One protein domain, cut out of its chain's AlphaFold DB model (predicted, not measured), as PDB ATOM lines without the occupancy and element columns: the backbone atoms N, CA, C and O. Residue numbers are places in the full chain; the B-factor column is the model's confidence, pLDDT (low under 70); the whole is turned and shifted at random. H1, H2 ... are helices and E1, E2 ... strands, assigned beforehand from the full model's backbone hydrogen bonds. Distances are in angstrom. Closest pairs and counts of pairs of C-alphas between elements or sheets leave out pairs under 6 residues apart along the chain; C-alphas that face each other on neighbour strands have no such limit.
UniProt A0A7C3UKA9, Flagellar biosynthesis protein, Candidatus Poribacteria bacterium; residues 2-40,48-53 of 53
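This is residues 2 to 40 and 48 to 53 of the 53 residues of the protein "Flagellar biosynthesis protein" of Candidatus Poribacteria bacterium (UniProt A0A7C3UKA9). Look for one twisted sheet of four strands, a narrow slab in the order E3, E2, E1, E4, with a short helix, H1, that only grazes it near E1 and E4. Three strands, E1, E2 and E3, fold back and forth one beside the next, and the short E4 runs along the free side of E1. The printed part has 45 residues, with one named helix and four named strands in the chain order H1, E1, E2, E3, E4; the sheet is mixed and the class is mostly strand. The whole is compact, with a radius of gyration of the C-alphas of 10.4 A, yet elongated in outline, spanning 30 by 17 by 14 A.

Start at E1, residues 11 to 16, an inner strand. Beside it find E2, residues 19 to 24, antiparallel at 159 degrees; N 14 and O 21 are 2.8 A apart, within hydrogen-bond range, and so are N 21 and O 14, at 2.8 A. Next to E2 comes the edge strand E3, residues 29 to 35, antiparallel to it at 164 degrees, with N 22 and O 32 within hydrogen-bond range at 2.9 A. E1 and E2 form a hairpin, E2 and E3 another, and the three strands make a meander, each the antiparallel neighbour of the one before. At the other edge E4, residues 49 to 52, is parallel to E1 at 14 degrees, with N 15 and O 51 within hydrogen-bond range at 2.8 A. E3 and E4 are apart. The sheet is twisted: its C-alphas lie up to 4.4 A off their best plane. H1, residues 2 to 6, is on the sheet but only grazes it, with its residues 3 to 5; its closest C-alphas to E4 are those of Ala 4 and Ser 49, 7.4 A apart. In H1 every O i to N i+4 pair is within hydrogen-bond range.

Find C-alpha 2 at (49.776, -9.566, 90.120), where H1 begins; it is 6.1 A long. E1 starts at C-alpha 11, (45.819, -1.315, 99.099), and runs 16.0 A; E2 runs 16.1 A. E3, the longest strand with 7 residues, covers 17.7 A. E4 covers 10.1 A and ends at C-alpha 52, (46.767, 2.479, 85.488).

The two C-alphas farthest apart, those of Lys 6 and Ala 37, are 30.8 A from each other. Residues 41 to 47 are not printed, and across this cut C-alphas 40 and 48 are 21.1 A apart; the link from E3 to E4 lies across it. The links H1 to E1, E1 to E2 and E2 to E3 are tight. The mean pLDDT of the printed part is 88.4, and residue 39 is under 70.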
ATOM      1  N   ASN A   2      48.415  -8.996  90.047       78.69
ATOM      2  CA  ASN A   2      49.776  -9.566  90.120       78.69
ATOM      3  C   ASN A   2      50.939  -8.553  90.092       78.69
ATOM      4  O   ASN A   2      51.946  -8.770  90.756       78.69
ATOM      5  N   LEU A   3      50.840  -7.455  89.328       86.81
ATOM      6  CA  LEU A   3      51.910  -6.446  89.287       86.81
ATOM      7  C   LEU A   3      52.051  -5.699  90.625       86.81
ATOM      8  O   LEU A   3      53.164  -5.477  91.087       86.81
ATOM      9  N   ALA A   4      50.924  -5.338  91.240       87.94
ATOM     10  CA  ALA A   4      50.883  -4.689  92.545       87.94
ATOM     11  C   ALA A   4      51.324  -5.647  93.661       87.94
ATOM     12  O   ALA A   4      52.145  -5.271  94.490       87.94
ATOM     13  N   GLU A   5      50.887  -6.908  93.613       90.19
ATOM     14  CA  GLU A   5      51.321  -7.962  94.544       90.19
ATOM     15  C   GLU A   5      52.844  -8.169  94.492       90.19
ATOM     16  O   GLU A   5      53.509  -8.142  95.524       90.19
ATOM     17  N   LYS A   6      53.434  -8.249  93.289       92.50
ATOM     18  CA  LYS A   6      54.898  -8.334  93.108       92.50
ATOM     19  C   LYS A   6      55.657  -7.124  93.653       92.50
ATOM     20  O   LYS A   6      56.834  -7.246  93.976       92.50
ATOM     21  N   LYS A   7      55.005  -5.963  93.725       90.31
ATOM     22  CA  LYS A   7      55.569  -4.729  94.286       90.31
ATOM     23  C   LYS A   7      55.263  -4.555  95.777       90.31
ATOM     24  O   LYS A   7      55.628  -3.530  96.340       90.31
ATOM     25  N   GLY A   8      54.625  -5.539  96.415       91.06
ATOM     26  CA  GLY A   8      54.306  -5.504  97.841       91.06
ATOM     27  C   GLY A   8      53.172  -4.545  98.211       91.06
ATOM     28  O   GLY A   8      53.058  -4.179  99.379       91.06
ATOM     29  N   ALA A   9      52.346  -4.138  97.244       94.56
ATOM     30  CA  ALA A   9      51.163  -3.327  97.505       94.56
ATOM     31  C   ALA A   9      50.140  -4.096  98.347       94.56
ATOM     32  O   ALA A   9      49.904  -5.284  98.114       94.56
ATOM     33  N   LYS A  10      49.493  -3.402  99.283       94.00
ATOM     34  CA  LYS A  10      48.430  -3.928 100.149       94.00
ATOM     35  C   LYS A  10      47.079  -3.337  99.771       94.00
ATOM     36  O   LYS A  10      46.120  -4.092  99.625       94.00
ATOM     37  N   GLU A  11      47.020  -2.025  99.553       94.62
ATOM     38  CA  GLU A  11      45.819  -1.315  99.099       94.62
ATOM     39  C   GLU A  11      46.128  -0.467  97.870       94.62
ATOM     40  O   GLU A  11      46.972   0.426  97.908       94.62
ATOM     41  N   SER A  12      45.423  -0.742  96.772       94.56
ATOM     42  CA  SER A  12      45.730  -0.145  95.476       94.56
ATOM     43  C   SER A  12      44.509   0.484  94.824       94.56
ATOM     44  O   SER A  12      43.431  -0.115  94.791       94.56
ATOM     45  N   LEU A  13      44.706   1.670  94.249       93.81
ATOM     46  CA  LEU A  13      43.751   2.306  93.351       93.81
ATOM     47  C   LEU A  13      44.041   1.812  91.933       93.81
ATOM     48  O   LEU A  13      45.101   2.096  91.380       93.81
ATOM     49  N   MET A  14      43.107   1.079  91.339       92.31
ATOM     50  CA  MET A  14      43.170   0.675  89.939       92.31
ATOM     51  C   MET A  14      42.281   1.592  89.110       92.31
ATOM     52  O   MET A  14      41.069   1.649  89.319       92.31
ATOM     53  N   LEU A  15      42.887   2.296  88.164       90.00
ATOM     54  CA  LEU A  15      42.196   3.093  87.164       90.00
ATOM     55  C   LEU A  15      42.066   2.252  85.897       90.00
ATOM     56  O   LEU A  15      43.070   1.842  85.323       90.00
ATOM     57  N   LEU A  16      40.826   1.985  85.509       88.06
ATOM     58  CA  LEU A  16      40.444   1.392  84.234       88.06
ATOM     59  C   LEU A  16      39.690   2.457  83.429       88.06
ATOM     60  O   LEU A  16      39.160   3.405  84.017       88.06
ATOM     61  N   ASP A  17      39.574   2.265  82.112       85.50
ATOM     62  CA  ASP A  17      38.997   3.221  81.150       85.50
ATOM     63  C   ASP A  17      37.839   4.075  81.686       85.50
ATOM     64  O   ASP A  17      37.853   5.303  81.542       85.50
ATOM     65  N   ASN A  18      36.864   3.424  82.334       85.50
ATOM     66  CA  ASN A  18      35.640   4.043  82.845       85.50
ATOM     67  C   ASN A  18      35.354   3.755  84.328       85.50
ATOM     68  O   ASN A  18      34.282   4.106  84.814       85.50
ATOM     69  N   VAL A  19      36.271   3.130  85.073       89.12
ATOM     70  CA  VAL A  19      36.033   2.791  86.485       89.12
ATOM     71  C   VAL A  19      37.305   2.925  87.317       89.12
ATOM     72  O   VAL A  19      38.389   2.539  86.896       89.12
ATOM     73  N   ALA A  20      37.163   3.470  88.522       90.62
ATOM     74  CA  ALA A  20      38.182   3.438  89.560       90.62
ATOM     75  C   ALA A  20      37.802   2.380  90.593       90.62
ATOM     76  O   ALA A  20      36.675   2.374  91.098       90.62
ATOM     77  N   LEU A  21      38.748   1.506  90.919       92.25
ATOM     78  CA  LEU A  21      38.583   0.453  91.908       92.25
ATOM     79  C   LEU A  21      39.582   0.650  93.044       92.25
ATOM     80  O   LEU A  21      40.776   0.766  92.791       92.25
ATOM     81  N   VAL A  22      39.118   0.622  94.290       92.38
ATOM     82  CA  VAL A  22      40.005   0.436  95.447       92.38
ATOM     83  C   VAL A  22      40.004  -1.045  95.783       92.38
ATOM     84  O   VAL A  22      38.945  -1.634  96.018       92.38
ATOM     85  N   VAL A  23      41.185  -1.655  95.756       93.81
ATOM     86  CA  VAL A  23      41.360  -3.104  95.861       93.81
ATOM     87  C   VAL A  23      42.311  -3.424  97.005       93.81
ATOM     88  O   VAL A  23      43.430  -2.908  97.051       93.81
ATOM     89  N   ASN A  24      41.893  -4.331  97.885       93.88
ATOM     90  CA  ASN A  24      42.782  -4.964  98.842       93.88
ATOM     91  C   ASN A  24      43.527  -6.096  98.134       93.88
ATOM     92  O   ASN A  24      42.938  -7.120  97.778       93.88
ATOM     93  N   ILE A  25      44.821  -5.909  97.900       93.44
ATOM     94  CA  ILE A  25      45.652  -6.874  97.179       93.44
ATOM     95  C   ILE A  25      45.873  -8.127  98.029       93.44
ATOM     96  O   ILE A  25      45.751  -9.234  97.508       93.44
ATOM     97  N   THR A  26      46.113  -7.959  99.332       91.44
ATOM     98  CA  THR A  26      46.354  -9.058 100.281       91.44
ATOM     99  C   THR A  26      45.166 -10.015 100.354       91.44
ATOM    100  O   THR A  26      45.326 -11.226 100.231       91.44
ATOM    101  N   ASN A  27      43.962  -9.465 100.507       92.81
ATOM    102  CA  ASN A  27      42.725 -10.231 100.647       92.81
ATOM    103  C   ASN A  27      42.070 -10.542  99.297       92.81
ATOM    104  O   ASN A  27      41.092 -11.283  99.249       92.81
ATOM    105  N   ARG A  28      42.597  -9.980  98.202       90.62
ATOM    106  CA  ARG A  28      42.056 -10.102  96.841       90.62
ATOM    107  C   ARG A  28      40.586  -9.676  96.754       90.62
ATOM    108  O   ARG A  28      39.794 -10.296  96.046       90.62
ATOM    109  N   THR A  29      40.225  -8.603  97.458       92.69
ATOM    110  CA  THR A  29      38.854  -8.074  97.515       92.69
ATOM    111  C   THR A  29      38.753  -6.677  96.912       92.69
ATOM    112  O   THR A  29      39.656  -5.852  97.043       92.69
ATOM    113  N   ILE A  30      37.629  -6.393  96.252       91.88
ATOM    114  CA  ILE A  30      37.284  -5.044  95.787       91.88
ATOM    115  C   ILE A  30      36.520  -4.354  96.916       91.88
ATOM    116  O   ILE A  30      35.477  -4.846  97.342       91.88
ATOM    117  N   ILE A  31      37.041  -3.228  97.398       90.81
ATOM    118  CA  ILE A  31      36.432  -2.444  98.481       90.81
ATOM    119  C   ILE A  31      35.508  -1.374  97.905       90.81
ATOM    120  O   ILE A  31      34.439  -1.096  98.444       90.81
ATOM    121  N   THR A  32      35.914  -0.736  96.809       90.12
ATOM    122  CA  THR A  32      35.166   0.377  96.216       90.12
ATOM    123  C   THR A  32      35.207   0.280  94.703       90.12
ATOM    124  O   THR A  32      36.267   0.028  94.141       90.12
ATOM    125  N   ALA A  33      34.068   0.518  94.049       89.62
ATOM    126  CA  ALA A  33      33.962   0.642  92.601       89.62
ATOM    127  C   ALA A  33      33.209   1.928  92.243       89.62
ATOM    128  O   ALA A  33      32.060   2.114  92.649       89.62
ATOM    129  N   ILE A  34      33.864   2.832  91.514       87.69
ATOM    130  CA  ILE A  34      33.307   4.135  91.135       87.69
ATOM    131  C   ILE A  34      33.436   4.325  89.627       87.69
ATOM    132  O   ILE A  34      34.541   4.310  89.090       87.69
ATOM    133  N   ASP A  35      32.311   4.555  88.957       85.50
ATOM    134  CA  ASP A  35      32.277   4.957  87.549       85.50
ATOM    135  C   ASP A  35      32.968   6.321  87.355       85.50
ATOM    136  O   ASP A  35      32.815   7.233  88.174       85.50
ATOM    137  N   LYS A  36      33.712   6.480  86.260       72.75
ATOM    138  CA  LYS A  36      34.405   7.710  85.854       72.75
ATOM    139  C   LYS A  36      33.507   8.941  85.848       72.75
ATOM    140  O   LYS A  36      33.955  10.014  86.251       72.75
ATOM    141  N   ALA A  37      32.225   8.792  85.515       73.56
ATOM    142  CA  ALA A  37      31.254   9.886  85.587       73.56
ATOM    143  C   ALA A  37      31.091  10.467  87.010       73.56
ATOM    144  O   ALA A  37      30.702  11.620  87.174       73.56
ATOM    145  N   ARG A  38      31.410   9.680  88.046       71.50
ATOM    146  CA  ARG A  38      31.307  10.037  89.470       71.50
ATOM    147  C   ARG A  38      32.667  10.268  90.140       71.50
ATOM    148  O   ARG A  38      32.707  10.434  91.360       71.50
ATOM    149  N   GLN A  39      33.764  10.266  89.376       66.88
ATOM    150  CA  GLN A  39      35.120  10.480  89.902       66.88
ATOM    151  C   GLN A  39      35.444  11.949  90.177       66.88
ATOM    152  O   GLN A  39      36.339  12.222  90.976       66.88
ATOM    153  N   LYS A  40      34.740  12.889  89.528       70.81
ATOM    154  CA  LYS A  40      34.986  14.322  89.723       70.81
ATOM    155  C   LYS A  40      34.846  14.651  91.216       70.81
ATOM    156  O   LYS A  40      33.852  14.285  91.840       70.81
ATOM    157  N   ASP A  48      48.484   2.748  98.993       93.56
ATOM    158  CA  ASP A  48      49.951   2.666  98.904       93.56
ATOM    159  C   ASP A  48      50.468   2.623  97.461       93.56
ATOM    160  O   ASP A  48      51.661   2.793  97.200       93.56
ATOM    161  N   SER A  49      49.566   2.396  96.509       92.88
ATOM    162  CA  SER A  49      49.918   2.175  95.117       92.88
ATOM    163  C   SER A  49      48.786   2.561  94.175       92.88
ATOM    164  O   SER A  49      47.603   2.482  94.495       92.88
ATOM    165  N   THR A  50      49.147   2.976  92.966       93.75
ATOM    166  CA  THR A  50      48.189   3.225  91.886       93.75
ATOM    167  C   THR A  50      48.582   2.395  90.674       93.75
ATOM    168  O   THR A  50      49.752   2.353  90.292       93.75
ATOM    169  N   ILE A  51      47.599   1.724  90.083       90.19
ATOM    170  CA  ILE A  51      47.737   0.965  88.844       90.19
ATOM    171  C   ILE A  51      46.871   1.652  87.799       90.19
ATOM    172  O   ILE A  51      45.693   1.902  88.034       90.19
ATOM    173  N   ILE A  52      47.462   1.928  86.647       89.38
ATOM    174  CA  ILE A  52      46.767   2.479  85.488       89.38
ATOM    175  C   ILE A  52      46.775   1.377  84.432       89.38
ATOM    176  O   ILE A  52      47.848   0.843  84.130       89.38
ATOM    177  N   LEU A  53      45.588   0.991  83.969       84.19
ATOM    178  CA  LEU A  53      45.359  -0.058  82.977       84.19
ATOM    179  C   LEU A  53      44.732   0.528  81.717       84.19
ATOM    180  O   LEU A  53      43.899   1.449  81.867       84.19
TER     181      LEU A  53